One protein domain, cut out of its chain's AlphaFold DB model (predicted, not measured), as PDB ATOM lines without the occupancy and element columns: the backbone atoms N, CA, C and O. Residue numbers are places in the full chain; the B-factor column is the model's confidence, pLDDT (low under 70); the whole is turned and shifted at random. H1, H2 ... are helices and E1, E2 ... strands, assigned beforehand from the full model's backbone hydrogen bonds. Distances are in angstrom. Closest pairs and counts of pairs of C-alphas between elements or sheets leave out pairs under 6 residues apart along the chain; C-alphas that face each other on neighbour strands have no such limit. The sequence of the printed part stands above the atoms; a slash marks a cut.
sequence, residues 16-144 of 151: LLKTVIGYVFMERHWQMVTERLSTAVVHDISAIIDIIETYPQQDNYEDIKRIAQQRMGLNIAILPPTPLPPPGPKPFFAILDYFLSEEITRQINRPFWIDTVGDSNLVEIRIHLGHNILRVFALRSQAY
ATOM      1  N   LEU A  16     210.178  77.016 168.929       87.75
ATOM      2  CA  LEU A  16     210.268  77.735 170.205       87.75
ATOM      3  C   LEU A  16     211.273  78.888 170.137       87.75
ATOM      4  O   LEU A  16     210.932  80.016 170.488       87.75
ATOM      5  N   LEU A  17     212.481  78.632 169.626       90.12
ATOM      6  CA  LEU A  17     213.498  79.669 169.474       90.12
ATOM      7  C   LEU A  17     213.012  80.808 168.567       90.12
ATOM      8  O   LEU A  17     213.181  81.978 168.908       90.12
ATOM      9  N   LYS A  18     212.367  80.490 167.438       85.50
ATOM     10  CA  LYS A  18     211.821  81.499 166.514       85.50
ATOM     11  C   LYS A  18     210.745  82.364 167.167       85.50
ATOM     12  O   LYS A  18     210.768  83.578 166.989       85.50
ATOM     13  N   THR A  19     209.844  81.766 167.943       91.56
ATOM     14  CA  THR A  19     208.803  82.503 168.672       91.56
ATOM     15  C   THR A  19     209.409  83.434 169.718       91.56
ATOM     16  O   THR A  19     209.019  84.597 169.793       91.56
ATOM     17  N   VAL A  20     210.404  82.965 170.479       91.69
ATOM     18  CA  VAL A  20     211.099  83.788 171.482       91.69
ATOM     19  C   VAL A  20     211.835  84.957 170.822       91.69
ATOM     20  O   VAL A  20     211.698  86.091 171.274       91.69
ATOM     21  N   ILE A  21     212.569  84.714 169.730       91.31
ATOM     22  CA  ILE A  21     213.268  85.778 168.988       91.31
ATOM     23  C   ILE A  21     212.271  86.805 168.443       91.31
ATOM     24  O   ILE A  21     212.495  88.006 168.588       91.31
ATOM     25  N   GLY A  22     211.163  86.350 167.851       88.44
ATOM     26  CA  GLY A  22     210.106  87.233 167.359       88.44
ATOM     27  C   GLY A  22     209.507  88.096 168.472       88.44
ATOM     28  O   GLY A  22     209.371  89.304 168.299       88.44
ATOM     29  N   TYR A  23     209.224  87.502 169.634       87.38
ATOM     30  CA  TYR A  23     208.714  88.218 170.802       87.38
ATOM     31  C   TYR A  23     209.685  89.304 171.291       87.38
ATOM     32  O   TYR A  23     209.295  90.461 171.426       87.38
ATOM     33  N   VAL A  24     210.963  88.959 171.492       85.00
ATOM     34  CA  VAL A  24     211.994  89.911 171.951       85.00
ATOM     35  C   VAL A  24     212.194  91.045 170.947       85.00
ATOM     36  O   VAL A  24     212.348  92.200 171.343       85.00
ATOM     37  N   PHE A  25     212.180  90.741 169.647       86.81
ATOM     38  CA  PHE A  25     212.305  91.761 168.611       86.81
ATOM     39  C   PHE A  25     211.135  92.745 168.635       86.81
ATOM     40  O   PHE A  25     211.364  93.953 168.591       86.81
ATOM     41  N   MET A  26     209.899  92.244 168.732       86.31
ATOM     42  CA  MET A  26     208.721  93.104 168.827       86.31
ATOM     43  C   MET A  26     208.806  93.993 170.065       86.31
ATOM     44  O   MET A  26     208.714  95.208 169.926       86.31
ATOM     45  N   GLU A  27     209.075  93.422 171.240       80.31
ATOM     46  CA  GLU A  27     209.249  94.175 172.490       80.31
ATOM     47  C   GLU A  27     210.294  95.295 172.338       80.31
ATOM     48  O   GLU A  27     210.033  96.461 172.641       80.31
ATOM     49  N   ARG A  28     211.460  94.976 171.766       82.69
ATOM     50  CA  ARG A  28     212.523  95.960 171.531       82.69
ATOM     51  C   ARG A  28     212.110  97.041 170.531       82.69
ATOM     52  O   ARG A  28     212.480  98.201 170.704       82.69
ATOM     53  N   HIS A  29     211.369  96.680 169.486       81.69
ATOM     54  CA  HIS A  29     210.855  97.631 168.506       81.69
ATOM     55  C   HIS A  29     209.887  98.630 169.151       81.69
ATOM     56  O   HIS A  29     210.065  99.834 168.982       81.69
ATOM     57  N   TRP A  30     208.926  98.149 169.946       78.31
ATOM     58  CA  TRP A  30     207.972  99.002 170.663       78.31
ATOM     59  C   TRP A  30     208.666  99.987 171.611       78.31
ATOM     60  O   TRP A  30     208.305 101.167 171.636       78.31
ATOM     61  N   GLN A  31     209.704  99.538 172.325       80.62
ATOM     62  CA  GLN A  31     210.524 100.408 173.175       80.62
ATOM     63  C   GLN A  31     211.191 101.529 172.366       80.62
ATOM     64  O   GLN A  31     211.037 102.697 172.707       80.62
ATOM     65  N   MET A  32     211.859 101.198 171.256       84.38
ATOM     66  CA  MET A  32     212.544 102.196 170.421       84.38
ATOM     67  C   MET A  32     211.586 103.206 169.775       84.38
ATOM     68  O   MET A  32     211.934 104.377 169.627       84.38
ATOM     69  N   VAL A  33     210.389 102.778 169.354       84.62
ATOM     70  CA  VAL A  33     209.392 103.704 168.790       84.62
ATOM     71  C   VAL A  33     208.869 104.643 169.875       84.62
ATOM     72  O   VAL A  33     208.762 105.842 169.636       84.62
ATOM     73  N   THR A  34     208.595 104.119 171.070       83.19
ATOM     74  CA  THR A  34     208.124 104.922 172.207       83.19
ATOM     75  C   THR A  34     209.163 105.951 172.636       83.19
ATOM     76  O   THR A  34     208.817 107.120 172.777       83.19
ATOM     77  N   GLU A  35     210.429 105.542 172.754       87.12
ATOM     78  CA  GLU A  35     211.556 106.429 173.055       87.12
ATOM     79  C   GLU A  35     211.606 107.592 172.059       87.12
ATOM     80  O   GLU A  35     211.499 108.746 172.454       87.12
ATOM     81  N   ARG A  36     211.635 107.303 170.751       87.81
ATOM     82  CA  ARG A  36     211.694 108.341 169.706       87.81
ATOM     83  C   ARG A  36     210.517 109.312 169.739       87.81
ATOM     84  O   ARG A  36     210.717 110.508 169.542       87.81
ATOM     85  N   LEU A  37     209.306 108.799 169.945       89.31
ATOM     86  CA  LEU A  37     208.093 109.614 170.030       89.31
ATOM     87  C   LEU A  37     208.118 110.516 171.270       89.31
ATOM     88  O   LEU A  37     207.855 111.713 171.167       89.31
ATOM     89  N   SER A  38     208.539 109.971 172.415       89.12
ATOM     90  CA  SER A  38     208.712 110.732 173.656       89.12
ATOM     91  C   SER A  38     209.770 111.822 173.484       89.12
ATOM     92  O   SER A  38     209.505 112.981 173.795       89.12
ATOM     93  N   THR A  39     210.938 111.490 172.922       93.00
ATOM     94  CA  THR A  39     212.011 112.457 172.662       93.00
ATOM     95  C   THR A  39     211.529 113.600 171.767       93.00
ATOM     96  O   THR A  39     211.826 114.754 172.067       93.00
ATOM     97  N   ALA A  40     210.775 113.307 170.700       93.94
ATOM     98  CA  ALA A  40     210.254 114.323 169.784       93.94
ATOM     99  C   ALA A  40     209.271 115.279 170.479       93.94
ATOM    100  O   ALA A  40     209.441 116.493 170.401       93.94
ATOM    101  N   VAL A  41     208.300 114.743 171.228       93.56
ATOM    102  CA  VAL A  41     207.334 115.565 171.974       93.56
ATOM    103  C   VAL A  41     208.034 116.434 173.019       93.56
ATOM    104  O   VAL A  41     207.718 117.614 173.150       93.56
ATOM    105  N   VAL A  42     209.004 115.888 173.754       95.25
ATOM    106  CA  VAL A  42     209.748 116.667 174.755       95.25
ATOM    107  C   VAL A  42     210.610 117.744 174.108       95.25
ATOM    108  O   VAL A  42     210.700 118.840 174.654       95.25
ATOM    109  N   HIS A  43     211.188 117.476 172.938       96.38
ATOM    110  CA  HIS A  43     211.938 118.474 172.183       96.38
ATOM    111  C   HIS A  43     211.050 119.660 171.782       96.38
ATOM    112  O   HIS A  43     211.425 120.813 171.995       96.38
ATOM    113  N   ASP A  44     209.846 119.384 171.276       95.94
ATOM    114  CA  ASP A  44     208.862 120.416 170.934       95.94
ATOM    115  C   ASP A  44     208.444 121.233 172.166       95.94
ATOM    116  O   ASP A  44     208.378 122.464 172.115       95.94
ATOM    117  N   ILE A  45     208.228 120.572 173.310       96.19
ATOM    118  CA  ILE A  45     207.933 121.247 174.581       96.19
ATOM    119  C   ILE A  45     209.113 122.118 175.028       96.19
ATOM    120  O   ILE A  45     208.895 123.257 175.438       96.19
ATOM    121  N   SER A  46     210.349 121.624 174.935       96.12
ATOM    122  CA  SER A  46     211.552 122.390 175.278       96.12
ATOM    123  C   SER A  46     211.668 123.643 174.413       96.12
ATOM    124  O   SER A  46     211.878 124.728 174.943       96.12
ATOM    125  N   ALA A  47     211.426 123.525 173.105       95.44
ATOM    126  CA  ALA A  47     211.429 124.668 172.198       95.44
ATOM    127  C   ALA A  47     210.362 125.711 172.581       95.44
ATOM    128  O   ALA A  47     210.630 126.912 172.552       95.44
ATOM    129  N   ILE A  48     209.160 125.276 172.979       94.56
ATOM    130  CA  ILE A  48     208.114 126.180 173.483       94.56
ATOM    131  C   ILE A  48     208.574 126.890 174.764       94.56
ATOM    132  O   ILE A  48     208.363 128.098 174.891       94.56
ATOM    133  N   ILE A  49     209.194 126.169 175.702       94.31
ATOM    134  CA  ILE A  49     209.719 126.744 176.949       94.31
ATOM    135  C   ILE A  49     210.775 127.807 176.641       94.31
ATOM    136  O   ILE A  49     210.653 128.928 177.133       94.31
ATOM    137  N   ASP A  50     211.742 127.498 175.777       93.56
ATOM    138  CA  ASP A  50     212.807 128.428 175.393       93.56
ATOM    139  C   ASP A  50     212.242 129.706 174.762       93.56
ATOM    140  O   ASP A  50     212.687 130.812 175.076       93.56
ATOM    141  N   ILE A  51     211.217 129.583 173.911       91.06
ATOM    142  CA  ILE A  51     210.534 130.735 173.308       91.06
ATOM    143  C   ILE A  51     209.841 131.583 174.384       91.06
ATOM    144  O   ILE A  51     209.964 132.807 174.359       91.06
ATOM    145  N   ILE A  52     209.130 130.954 175.328       90.12
ATOM    146  CA  ILE A  52     208.423 131.646 176.418       90.12
ATOM    147  C   ILE A  52     209.406 132.387 177.335       90.12
ATOM    148  O   ILE A  52     209.125 133.515 177.741       90.12
ATOM    149  N   GLU A  53     210.541 131.769 177.663       88.38
ATOM    150  CA  GLU A  53     211.558 132.348 178.547       88.38
ATOM    151  C   GLU A  53     212.374 133.450 177.853       88.38
ATOM    152  O   GLU A  53     212.702 134.458 178.479       88.38
ATOM    153  N   THR A  54     212.660 133.298 176.557       88.88
ATOM    154  CA  THR A  54     213.433 134.282 175.777       88.88
ATOM    155  C   THR A  54     212.597 135.504 175.399       88.88
ATOM    156  O   THR A  54     213.102 136.628 175.396       88.88
ATOM    157  N   TYR A  55     211.316 135.299 175.083       83.94
ATOM    158  CA  TYR A  55     210.408 136.347 174.619       83.94
ATOM    159  C   TYR A  55     209.157 136.415 175.501       83.94
ATOM    160  O   TYR A  55     208.077 135.993 175.076       83.94
ATOM    161  N   PRO A  56     209.263 136.970 176.723       71.25
ATOM    162  CA  PRO A  56     208.106 137.169 177.585       71.25
ATOM    163  C   PRO A  56     207.144 138.177 176.933       71.25
ATOM    164  O   PRO A  56     207.345 139.391 176.984       71.25
ATOM    165  N   GLN A  57     206.105 137.665 176.266       69.31
ATOM    166  CA  GLN A  57     205.057 138.480 175.654       69.31
ATOM    167  C   GLN A  57     204.206 139.130 176.752       69.31
ATOM    168  O   GLN A  57     203.774 138.457 177.684       69.31
ATOM    169  N   GLN A  58     203.972 140.439 176.632       62.97
ATOM    170  CA  GLN A  58     203.315 141.226 177.680       62.97
ATOM    171  C   GLN A  58     201.806 140.971 177.798       62.97
ATOM    172  O   GLN A  58     201.292 141.164 178.891       62.97
ATOM    173  N   ASP A  59     201.113 140.489 176.751       62.25
ATOM    174  CA  ASP A  59     199.639 140.444 176.799       62.25
ATOM    175  C   ASP A  59     198.940 139.191 176.253       62.25
ATOM    176  O   ASP A  59     197.818 138.919 176.681       62.25
ATOM    177  N   ASN A  60     199.525 138.377 175.360       71.56
ATOM    178  CA  ASN A  60     198.876 137.110 174.996       71.56
ATOM    179  C   ASN A  60     199.794 136.129 174.256       71.56
ATOM    180  O   ASN A  60     200.336 136.451 173.203       71.56
ATOM    181  N   TYR A  61     199.891 134.896 174.753       86.06
ATOM    182  CA  TYR A  61     200.693 133.815 174.163       86.06
ATOM    183  C   TYR A  61     200.049 133.179 172.909       86.06
ATOM    184  O   TYR A  61     200.293 132.011 172.607       86.06
ATOM    185  N   GLU A  62     199.181 133.898 172.189       88.88
ATOM    186  CA  GLU A  62     198.372 133.344 171.085       88.88
ATOM    187  C   GLU A  62     199.219 132.861 169.915       88.88
ATOM    188  O   GLU A  62     198.942 131.803 169.352       88.88
ATOM    189  N   ASP A  63     200.287 133.582 169.574       89.88
ATOM    190  CA  ASP A  63     201.191 133.139 168.516       89.88
ATOM    191  C   ASP A  63     201.892 131.834 168.881       89.88
ATOM    192  O   ASP A  63     202.003 130.939 168.043       89.88
ATOM    193  N   ILE A  64     202.301 131.691 170.141       91.19
ATOM    194  CA  ILE A  64     202.968 130.483 170.628       91.19
ATOM    195  C   ILE A  64     201.969 129.323 170.674       91.19
ATOM    196  O   ILE A  64     202.285 128.238 170.191       91.19
ATOM    197  N   LYS A  65     200.733 129.552 171.143       92.81
ATOM    198  CA  LYS A  65     199.648 128.554 171.089       92.81
ATOM    199  C   LYS A  65     199.374 128.091 169.662       92.81
ATOM    200  O   LYS A  65     199.295 126.893 169.401       92.81
ATOM    201  N   ARG A  66     199.272 129.035 168.725       92.94
ATOM    202  CA  ARG A  66     199.049 128.752 167.305       92.94
ATOM    203  C   ARG A  66     200.200 127.940 166.713       92.94
ATOM    204  O   ARG A  66     199.941 126.983 165.989       92.94
ATOM    205  N   ILE A  67     201.452 128.297 167.004       92.94
ATOM    206  CA  ILE A  67     202.632 127.560 166.527       92.94
ATOM    207  C   ILE A  67     202.650 126.144 167.107       92.94
ATOM    208  O   ILE A  67     202.778 125.194 166.336       92.94
ATOM    209  N   ALA A  68     202.451 125.996 168.419       94.56
ATOM    210  CA  ALA A  68     202.392 124.697 169.083       94.56
ATOM    211  C   ALA A  68     201.329 123.796 168.438       94.56
ATOM    212  O   ALA A  68     201.613 122.661 168.054       94.56
ATOM    213  N   GLN A  69     200.133 124.330 168.192       94.12
ATOM    214  CA  GLN A  69     199.057 123.558 167.584       94.12
ATOM    215  C   GLN A  69     199.337 123.213 166.114       94.12
ATOM    216  O   GLN A  69     199.140 122.073 165.700       94.12
ATOM    217  N   GLN A  70     199.780 124.180 165.305       94.56
ATOM    218  CA  GLN A  70     199.911 124.012 163.851       94.56
ATOM    219  C   GLN A  70     201.184 123.280 163.422       94.56
ATOM    220  O   GLN A  70     201.198 122.671 162.352       94.56
ATOM    221  N   ARG A  71     202.270 123.395 164.192       94.06
ATOM    222  CA  ARG A  71     203.578 122.827 163.838       94.06
ATOM    223  C   ARG A  71     203.910 121.577 164.633       94.06
ATOM    224  O   ARG A  71     204.478 120.662 164.054       94.06
ATOM    225  N   MET A  72     203.535 121.546 165.909       94.00
ATOM    226  CA  MET A  72     203.902 120.468 166.834       94.00
ATOM    227  C   MET A  72     202.708 119.562 167.161       94.00
ATOM    228  O   MET A  72     202.871 118.500 167.743       94.00
ATOM    229  N   GLY A  73     201.483 119.956 166.789       92.88
ATOM    230  CA  GLY A  73     200.276 119.199 167.134       92.88
ATOM    231  C   GLY A  73     199.957 119.213 168.634       92.88
ATOM    232  O   GLY A  73     199.209 118.349 169.099       92.88
ATOM    233  N   LEU A  74     200.506 120.186 169.371       94.62
ATOM    234  CA  LEU A  74     200.367 120.347 170.815       94.62
ATOM    235  C   LEU A  74     199.380 121.468 171.134       94.62
ATOM    236  O   LEU A  74     199.480 122.571 170.599       94.62
ATOM    237  N   ASN A  75     198.450 121.218 172.051       93.75
ATOM    238  CA  ASN A  75     197.608 122.280 172.598       93.75
ATOM    239  C   ASN A  75     198.197 122.747 173.930       93.75
ATOM    240  O   ASN A  75     198.425 121.926 174.815       93.75
ATOM    241  N   ILE A  76     198.451 124.048 174.075       94.56
ATOM    242  CA  ILE A  76     199.113 124.596 175.259       94.56
ATOM    243  C   ILE A  76     198.290 125.687 175.940       94.56
ATOM    244  O   ILE A  76     197.556 126.448 175.309       94.56
ATOM    245  N   ALA A  77     198.484 125.811 177.245       92.62
ATOM    246  CA  ALA A  77     197.999 126.920 178.044       92.62
ATOM    247  C   ALA A  77     199.067 127.335 179.059       92.62
ATOM    248  O   ALA A  77     199.705 126.485 179.678       92.62
ATOM    249  N   ILE A  78     199.231 128.642 179.255       91.44
ATOM    250  CA  ILE A  78     200.044 129.185 180.342       91.44
ATOM    251  C   ILE A  78     199.104 129.543 181.485       91.44
ATOM    252  O   ILE A  78     198.174 130.331 181.317       91.44
ATOM    253  N   LEU A  79     199.318 128.899 182.627       90.19
ATOM    254  CA  LEU A  79     198.511 129.055 183.828       90.19
ATOM    255  C   LEU A  79     199.288 129.843 184.891       90.19
ATOM    256  O   LEU A  79     200.521 129.761 184.928       90.19
ATOM    257  N   PRO A  80     198.586 130.561 185.786       87.06
ATOM    258  CA  PRO A  80     199.216 131.191 186.939       87.06
ATOM    259  C   PRO A  80     199.920 130.150 187.829       87.06
ATOM    260  O   PRO A  80     199.555 128.965 187.809       87.06
ATOM    261  N   PRO A  81     200.912 130.575 188.631       82.62
ATOM    262  CA  PRO A  81     201.672 129.682 189.491       82.62
ATOM    263  C   PRO A  81     200.746 129.123 190.566       82.62
ATOM    264  O   PRO A  81     200.337 129.799 191.506       82.62
ATOM    265  N   THR A  82     200.392 127.862 190.400       81.19
ATOM    266  CA  THR A  82     199.659 127.070 191.379       81.19
ATOM    267  C   THR A  82     200.489 125.823 191.674       81.19
ATOM    268  O   THR A  82     201.265 125.385 190.821       81.19
ATOM    269  N   PRO A  83     200.409 125.255 192.884       78.69
ATOM    270  CA  PRO A  83     201.093 124.000 193.155       78.69
ATOM    271  C   PRO A  83     200.602 122.927 192.177       78.69
ATOM    272  O   PRO A  83     199.407 122.847 191.875       78.69
ATOM    273  N   LEU A  84     201.532 122.109 191.673       80.38
ATOM    274  CA  LEU A  84     201.166 120.958 190.853       80.38
ATOM    275  C   LEU A  84     200.218 120.060 191.668       80.38
ATOM    276  O   LEU A  84     200.442 119.874 192.869       80.38
ATOM    277  N   PRO A  85     199.149 119.527 191.051       77.00
ATOM    278  CA  PRO A  85     198.245 118.623 191.744       77.00
ATOM    279  C   PRO A  85     199.018 117.395 192.250       77.00
ATOM    280  O   PRO A  85     200.041 117.026 191.663       77.00
ATOM    281  N   PRO A  86     198.548 116.738 193.326       73.81
ATOM    282  CA  PRO A  86     199.149 115.485 193.752       73.81
ATOM    283  C   PRO A  86     199.120 114.483 192.584       73.81
ATOM    284  O   PRO A  86     198.169 114.494 191.793       73.81
ATOM    285  N   PRO A  87     200.151 113.633 192.431       64.44
ATOM    286  CA  PRO A  87     200.125 112.583 191.423       64.44
ATOM    287  C   PRO A  87     198.871 111.729 191.635       64.44
ATOM    288  O   PRO A  87     198.639 111.218 192.733       64.44
ATOM    289  N   GLY A  88     198.036 111.630 190.597       62.53
ATOM    290  CA  GLY A  88     196.851 110.782 190.628       62.53
ATOM    291  C   GLY A  88     197.233 109.303 190.764       62.53
ATOM    292  O   GLY A  88     198.400 108.942 190.574       62.53
ATOM    293  N   PRO A  89     196.273 108.421 191.092       54.47
ATOM    294  CA  PRO A  89     196.497 106.983 191.028       54.47
ATOM    295  C   PRO A  89     196.899 106.614 189.597       54.47
ATOM    296  O   PRO A  89     196.080 106.649 188.683       54.47
ATOM    297  N   LYS A  90     198.184 106.309 189.401       53.84
ATOM    298  CA  LYS A  90     198.731 105.992 188.085       53.84
ATOM    299  C   LYS A  90     198.110 104.682 187.586       53.84
ATOM    300  O   LYS A  90     198.308 103.656 188.246       53.84
ATOM    301  N   PRO A  91     197.383 104.656 186.452       53.00
ATOM    302  CA  PRO A  91     197.074 103.392 185.798       53.00
ATOM    303  C   PRO A  91     198.391 102.692 185.425       53.00
ATOM    304  O   PRO A  91     199.403 103.341 185.176       53.00
ATOM    305  N   PHE A  92     198.388 101.359 185.400       50.09
ATOM    306  CA  PHE A  92     199.563 100.474 185.301       50.09
ATOM    307  C   PHE A  92     200.457 100.623 184.040       50.09
ATOM    308  O   PHE A  92     201.330  99.788 183.804       50.09
ATOM    309  N   PHE A  93     200.316 101.675 183.231       51.41
ATOM    310  CA  PHE A  93     201.156 101.951 182.061       51.41
ATOM    311  C   PHE A  93     202.496 102.614 182.443       51.41
ATOM    312  O   PHE A  93     202.842 103.689 181.960       51.41
ATOM    313  N   ALA A  94     203.277 101.954 183.302       55.34
ATOM    314  CA  ALA A  94     204.553 102.450 183.834       55.34
ATOM    315  C   ALA A  94     205.641 102.725 182.769       55.34
ATOM    316  O   ALA A  94     206.598 103.442 183.048       55.34
ATOM    317  N   ILE A  95     205.499 102.190 181.549       53.50
ATOM    318  CA  ILE A  95     206.437 102.429 180.436       53.50
ATOM    319  C   ILE A  95     206.234 103.824 179.817       53.50
ATOM    320  O   ILE A  95     207.210 104.449 179.407       53.50
ATOM    321  N   LEU A  96     204.990 104.330 179.783       59.28
ATOM    322  CA  LEU A  96     204.660 105.652 179.226       59.28
ATOM    323  C   LEU A  96     205.316 106.759 180.040       59.28
ATOM    324  O   LEU A  96     205.982 107.639 179.501       59.28
ATOM    325  N   ASP A  97     205.148 106.651 181.357       66.31
ATOM    326  CA  ASP A  97     205.753 107.563 182.307       66.31
ATOM    327  C   ASP A  97     207.268 107.484 182.231       66.31
ATOM    328  O   ASP A  97     207.900 108.520 182.350       66.31
ATOM    329  N   TYR A  98     207.859 106.305 182.028       79.00
ATOM    330  CA  TYR A  98     209.307 106.151 182.104       79.00
ATOM    331  C   TYR A  98     210.040 106.993 181.055       79.00
ATOM    332  O   TYR A  98     210.761 107.910 181.435       79.00
ATOM    333  N   PHE A  99     209.816 106.747 179.758       83.38
ATOM    334  CA  PHE A  99     210.556 107.451 178.701       83.38
ATOM    335  C   PHE A  99     210.219 108.940 178.648       83.38
ATOM    336  O   PHE A  99     211.113 109.772 178.532       83.38
ATOM    337  N   LEU A 100     208.938 109.298 178.782       86.25
ATOM    338  CA  LEU A 100     208.524 110.697 178.759       86.25
ATOM    339  C   LEU A 100     209.065 111.461 179.977       86.25
ATOM    340  O   LEU A 100     209.577 112.567 179.826       86.25
ATOM    341  N   SER A 101     209.011 110.871 181.177       88.31
ATOM    342  CA  SER A 101     209.589 111.478 182.387       88.31
ATOM    343  C   SER A 101     211.106 111.561 182.317       88.31
ATOM    344  O   SER A 101     211.674 112.561 182.754       88.31
ATOM    345  N   GLU A 102     211.771 110.526 181.796       90.25
ATOM    346  CA  GLU A 102     213.220 110.510 181.601       90.25
ATOM    347  C   GLU A 102     213.633 111.639 180.659       90.25
ATOM    348  O   GLU A 102     214.509 112.432 180.999       90.25
ATOM    349  N   GLU A 103     212.949 111.780 179.524       91.94
ATOM    350  CA  GLU A 103     213.224 112.832 178.553       91.94
ATOM    351  C   GLU A 103     212.948 114.229 179.111       91.94
ATOM    352  O   GLU A 103     213.785 115.118 178.957       91.94
ATOM    353  N   ILE A 104     211.831 114.435 179.820       92.38
ATOM    354  CA  ILE A 104     211.539 115.717 180.488       92.38
ATOM    355  C   ILE A 104     212.622 116.031 181.525       92.38
ATOM    356  O   ILE A 104     213.111 117.157 181.590       92.38
ATOM    357  N   THR A 105     213.036 115.046 182.321       92.19
ATOM    358  CA  THR A 105     214.097 115.232 183.319       92.19
ATOM    359  C   THR A 105     215.424 115.575 182.647       92.19
ATOM    360  O   THR A 105     216.126 116.475 183.102       92.19
ATOM    361  N   ARG A 106     215.753 114.898 181.544       94.00
ATOM    362  CA  ARG A 106     217.006 115.067 180.807       94.00
ATOM    363  C   ARG A 106     217.093 116.403 180.071       94.00
ATOM    364  O   ARG A 106     218.148 117.027 180.101       94.00
ATOM    365  N   GLN A 107     216.027 116.806 179.382       93.75
ATOM    366  CA  GLN A 107     216.027 117.977 178.497       93.75
ATOM    367  C   GLN A 107     215.551 119.249 179.206       93.75
ATOM    368  O   GLN A 107     216.130 120.309 179.007       93.75
ATOM    369  N   ILE A 108     214.516 119.148 180.045       94.81
ATOM    370  CA  ILE A 108     213.852 120.308 180.659       94.81
ATOM    371  C   ILE A 108     214.318 120.505 182.106       94.81
ATOM    372  O   ILE A 108     214.551 121.634 182.528       94.81
ATOM    373  N   ASN A 109     214.479 119.419 182.871       93.56
ATOM    374  CA  ASN A 109     214.983 119.436 184.252       93.56
ATOM    375  C   ASN A 109     214.227 120.414 185.187       93.56
ATOM    376  O   ASN A 109     214.818 121.157 185.975       93.56
ATOM    377  N   ARG A 110     212.892 120.433 185.090       90.94
ATOM    378  CA  ARG A 110     211.996 121.238 185.942       90.94
ATOM    379  C   ARG A 110     210.938 120.354 186.604       90.94
ATOM    380  O   ARG A 110     210.627 119.301 186.056       90.94
ATOM    381  N   PRO A 111     210.339 120.765 187.740       91.75
ATOM    382  CA  PRO A 111     209.222 120.035 188.329       91.75
ATOM    383  C   PRO A 111     208.078 119.886 187.325       91.75
ATOM    384  O   PRO A 111     207.619 120.877 186.747       91.75
ATOM    385  N   PHE A 112     207.613 118.655 187.135       91.62
ATOM    386  CA  PHE A 112     206.567 118.337 186.177       91.62
ATOM    387  C   PHE A 112     205.545 117.362 186.760       91.62
ATOM    388  O   PHE A 112     205.784 116.684 187.760       91.62
ATOM    389  N   TRP A 113     204.389 117.306 186.115       88.31
ATOM    390  CA  TRP A 113     203.319 116.369 186.404       88.31
ATOM    391  C   TRP A 113     202.743 115.869 185.086       88.31
ATOM    392  O   TRP A 113     202.531 116.658 184.166       88.31
ATOM    393  N   ILE A 114     202.518 114.565 184.997       85.88
ATOM    394  CA  ILE A 114     201.922 113.912 183.833       85.88
ATOM    395  C   ILE A 114     200.640 113.251 184.309       85.88
ATOM    396  O   ILE A 114     200.635 112.592 185.352       85.88
ATOM    397  N   ASP A 115     199.580 113.419 183.534       80.12
ATOM    398  CA  ASP A 115     198.327 112.715 183.739       80.12
ATOM    399  C   ASP A 115     197.744 112.256 182.419       80.12
ATOM    400  O   ASP A 115     197.612 113.001 181.446       80.12
ATOM    401  N   THR A 116     197.375 110.987 182.395       70.94
ATOM    402  CA  THR A 116     196.536 110.448 181.343       70.94
ATOM    403  C   THR A 116     195.108 110.787 181.721       70.94
ATOM    404  O   THR A 116     194.559 110.169 182.631       70.94
ATOM    405  N   VAL A 117     194.511 111.768 181.045       63.88
ATOM    406  CA  VAL A 117     193.147 112.223 181.341       63.88
ATOM    407  C   VAL A 117     192.162 111.064 181.092       63.88
ATOM    408  O   VAL A 117     191.674 110.895 179.977       63.88
ATOM    409  N   GLY A 118     191.894 110.229 182.101       61.31
ATOM    410  CA  GLY A 118     190.988 109.069 182.037       61.31
ATOM    411  C   GLY A 118     191.149 108.173 180.792       61.31
ATOM    412  O   GLY A 118     192.260 107.888 180.345       61.31
ATOM    413  N   ASP A 119     190.012 107.763 180.209       55.69
ATOM    414  CA  ASP A 119     189.897 106.992 178.951       55.69
ATOM    415  C   ASP A 119     190.164 107.819 177.674       55.69
ATOM    416  O   ASP A 119     189.904 107.368 176.557       55.69
ATOM    417  N   SER A 120     190.668 109.052 177.791       64.12
ATOM    418  CA  SER A 120     190.932 109.875 176.612       64.12
ATOM    419  C   SER A 120     192.265 109.526 175.937       64.12
ATOM    420  O   SER A 120     193.236 109.073 176.552       64.12
ATOM    421  N   ASN A 121     192.337 109.811 174.634       78.62
ATOM    422  CA  ASN A 121     193.550 109.696 173.823       78.62
ATOM    423  C   ASN A 121     194.524 110.877 174.040       78.62
ATOM    424  O   ASN A 121     195.328 111.185 173.158       78.62
ATOM    425  N   LEU A 122     194.427 111.572 175.178       83.31
ATOM    426  CA  LEU A 122     195.224 112.749 175.507       83.31
ATOM    427  C   LEU A 122     196.099 112.490 176.732       83.31
ATOM    428  O   LEU A 122     195.685 111.852 177.700       83.31
ATOM    429  N   VAL A 123     197.311 113.027 176.669       86.81
ATOM    430  CA  VAL A 123     198.243 113.104 177.790       86.81
ATOM    431  C   VAL A 123     198.373 114.569 178.159       86.81
ATOM    432  O   VAL A 123     198.693 115.408 177.313       86.81
ATOM    433  N   GLU A 124     198.092 114.873 179.416       89.38
ATOM    434  CA  GLU A 124     198.301 116.182 180.001       89.38
ATOM    435  C   GLU A 124     199.674 116.221 180.669       89.38
ATOM    436  O   GLU A 124     199.997 115.386 181.510       89.38
ATOM    437  N   ILE A 125     200.477 117.214 180.310       91.62
ATOM    438  CA  ILE A 125     201.798 117.457 180.878       91.62
ATOM    439  C   ILE A 125     201.784 118.868 181.450       91.62
ATOM    440  O   ILE A 125     201.448 119.832 180.763       91.62
ATOM    441  N   ARG A 126     202.139 119.013 182.722       93.19
ATOM    442  CA  ARG A 126     202.305 120.305 183.390       93.19
ATOM    443  C   ARG A 126     203.752 120.474 183.796       93.19
ATOM    444  O   ARG A 126     204.298 119.592 184.446       93.19
ATOM    445  N   ILE A 127     204.346 121.611 183.460       94.31
ATOM    446  CA  ILE A 127     205.741 121.927 183.767       94.31
ATOM    447  C   ILE A 127     205.793 123.266 184.488       94.31
ATOM    448  O   ILE A 127     205.226 124.260 184.031       94.31
ATOM    449  N   HIS A 128     206.470 123.291 185.631       93.06
ATOM    450  CA  HIS A 128     206.638 124.496 186.427       93.06
ATOM    451  C   HIS A 128     207.785 125.350 185.871       93.06
ATOM    452  O   HIS A 128     208.948 124.958 185.954       93.06
ATOM    453  N   LEU A 129     207.473 126.541 185.353       91.19
ATOM    454  CA  LEU A 129     208.443 127.494 184.785       91.19
ATOM    455  C   LEU A 129     208.931 128.540 185.806       91.19
ATOM    456  O   LEU A 129     209.472 129.583 185.453       91.19
ATOM    457  N   GLY A 130     208.692 128.307 187.096       87.50
ATOM    458  CA  GLY A 130     209.066 129.220 188.181       87.50
ATOM    459  C   GLY A 130     207.966 130.231 188.492       87.50
ATOM    460  O   GLY A 130     207.457 130.239 189.608       87.50
ATOM    461  N   HIS A 131     207.567 131.031 187.503       85.69
ATOM    462  CA  HIS A 131     206.526 132.056 187.676       85.69
ATOM    463  C   HIS A 131     205.158 131.624 187.158       85.69
ATOM    464  O   HIS A 131     204.159 132.154 187.618       85.69
ATOM    465  N   ASN A 132     205.115 130.651 186.244       90.25
ATOM    466  CA  ASN A 132     203.905 130.153 185.595       90.25
ATOM    467  C   ASN A 132     203.974 128.623 185.461       90.25
ATOM    468  O   ASN A 132     205.043 128.021 185.603       90.25
ATOM    469  N   ILE A 133     202.851 127.998 185.116       92.88
ATOM    470  CA  ILE A 133     202.811 126.595 184.691       92.88
ATOM    471  C   ILE A 133     202.532 126.540 183.194       92.88
ATOM    472  O   ILE A 133     201.522 127.070 182.730       92.88
ATOM    473  N   LEU A 134     203.388 125.842 182.452       94.81
ATOM    474  CA  LEU A 134     203.076 125.422 181.094       94.81
ATOM    475  C   LEU A 134     202.258 124.136 181.163       94.81
ATOM    476  O   LEU A 134     202.743 123.107 181.630       94.81
ATOM    477  N   ARG A 135     201.012 124.200 180.705       94.50
ATOM    478  CA  ARG A 135     200.142 123.044 180.511       94.50
ATOM    479  C   ARG A 135     200.153 122.679 179.035       94.50
ATOM    480  O   ARG A 135     199.874 123.529 178.198       94.50
ATOM    481  N   VAL A 136     200.433 121.422 178.738       94.62
ATOM    482  CA  VAL A 136     200.510 120.860 177.392       94.62
ATOM    483  C   VAL A 136     199.565 119.672 177.313       94.62
ATOM    484  O   VAL A 136     199.541 118.830 178.206       94.62
ATOM    485  N   PHE A 137     198.809 119.591 176.229       92.19
ATOM    486  CA  PHE A 137     198.062 118.410 175.839       92.19
ATOM    487  C   PHE A 137     198.641 117.865 174.541       92.19
ATOM    488  O   PHE A 137     198.635 118.550 173.515       92.19
ATOM    489  N   ALA A 138     199.101 116.621 174.600       90.62
ATOM    490  CA  ALA A 138     199.567 115.864 173.449       90.62
ATOM    491  C   ALA A 138     198.611 114.701 173.172       90.62
ATOM    492  O   ALA A 138     198.009 114.142 174.096       90.62
ATOM    493  N   LEU A 139     198.489 114.297 171.904       88.00
ATOM    494  CA  LEU A 139     197.874 113.007 171.612       88.00
ATOM    495  C   LEU A 139     198.787 111.901 172.130       88.00
ATOM    496  O   LEU A 139     200.000 111.904 171.934       88.00
ATOM    497  N   ARG A 140     198.162 110.897 172.715       83.12
ATOM    498  CA  ARG A 140     198.778 109.659 173.167       83.12
ATOM    499  C   ARG A 140     199.684 109.026 172.100       83.12
ATOM    500  O   ARG A 140     200.837 108.712 172.365       83.12
ATOM    501  N   SER A 141     199.197 108.957 170.861       81.69
ATOM    502  CA  SER A 141     199.932 108.435 169.702       81.69
ATOM    503  C   SER A 141     201.128 109.289 169.257       81.69
ATOM    504  O   SER A 141     201.945 108.807 168.479       81.69
ATOM    505  N   GLN A 142     201.213 110.555 169.683       80.19
ATOM    506  CA  GLN A 142     202.375 111.414 169.420       80.19
ATOM    507  C   GLN A 142     203.486 111.173 170.441       80.19
ATOM    508  O   GLN A 142     204.651 111.200 170.074       80.19
ATOM    509  N   ALA A 143     203.131 110.927 171.706       66.94
ATOM    510  CA  ALA A 143     204.100 110.681 172.772       66.94
ATOM    511  C   ALA A 143     204.573 109.219 172.818       66.94
ATOM    512  O   ALA A 143     205.653 108.939 173.332       66.94
ATOM    513  N   TYR A 144     203.797 108.275 172.275       71.00
ATOM    514  CA  TYR A 144     204.170 106.863 172.246       71.00
ATOM    515  C   TYR A 144     203.447 106.049 171.172       71.00
ATOM    516  O   TYR A 144     202.420 106.446 170.621       71.00
TER     517      TYR A 144
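What this domain is: This is residues 16 to 144 of the 151 residues of an uncharacterized protein of Bartonella alsatica IBS 382 (UniProt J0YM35). A small twisted sheet of four strands has three helices over one face: the very long H1 crosses it slantwise, H3 covers the E2 side, and H2 folds back from the end of H1 to lie beside the E1 edge. The first part of H1, residues 16 to 29, sticks out as a straight arm from an otherwise compact body, and the short H4 ends the sheet's last strand beside H1. The printed part has 129 residues, in the order H1 H2 E1 H3 E2 E3 E4 H4; the sheet, order E1 E4 E3 E2, is antiparallel, and the class is mixed, helices and strands. The whole is only just compact, close to loose, with a radius of gyration of the C-alphas of 16.5 A, and spans 64 by 31 by 26 A, the arm making the length.

Where its parts are: The sheet's strands are E1, residues 75 to 79, E2, residues 112 to 116, E3, residues 122 to 128, 19.7 A long, and E4, residues 133 to 139, 19.5 A long. H1, residues 16 to 54, measures 56.9 A from C-alpha 16 at (210.268, 77.735, 170.205) to C-alpha 54 at (213.433, 134.282, 175.777). H2 is residues 62 to 72, 14.6 A, and H3 residues 94 to 107, 20.0 A. H4, residues 140 to 143, ends with C-alpha 143 at (204.100, 110.681, 172.772).

How they stand to each other: E2, E3 and E4 form a meander, each strand the antiparallel neighbour of the one before. Within hydrogen-bond range are N 113 and O 126 across the neighbours E2 and E3, 2.8 A, N 125 and O 136 across the neighbours E3 and E4, 2.8 A, and N 77 and O 135 across the neighbours E1 and E4, 2.8 A. H1, H2 and H3 are on the same face. H1 lies over E4 at a height over the sheet of 9.1 A, slantwise at 38 degrees on the local plane. H3 lies over E3 and E2 at 10.4 A. H1 touches H3 with residues 34 to 46 alone, closest at the C-alphas of Ser 38 and Leu 100, 5.1 A, at a steep tilt of 41 degrees, the same way. H1 and H2 form a helical hairpin, closest at the C-alphas of Asp 44 and Met 72, 6.4 A. H4 only grazes the sheet. In H1, H2 and H3 every O i to N i+4 pair is within hydrogen-bond range; H4 is too short for one.

The domain as a whole: The C-alphas farthest apart, Leu 16 and Gln 58, are 64.3 A apart. The printed part has no cut. The link from E1 to H3, residues 80 to 93, is long. Confidence is under 70 at residues 57 to 59, 87 to 97, 117 to 120 and 143.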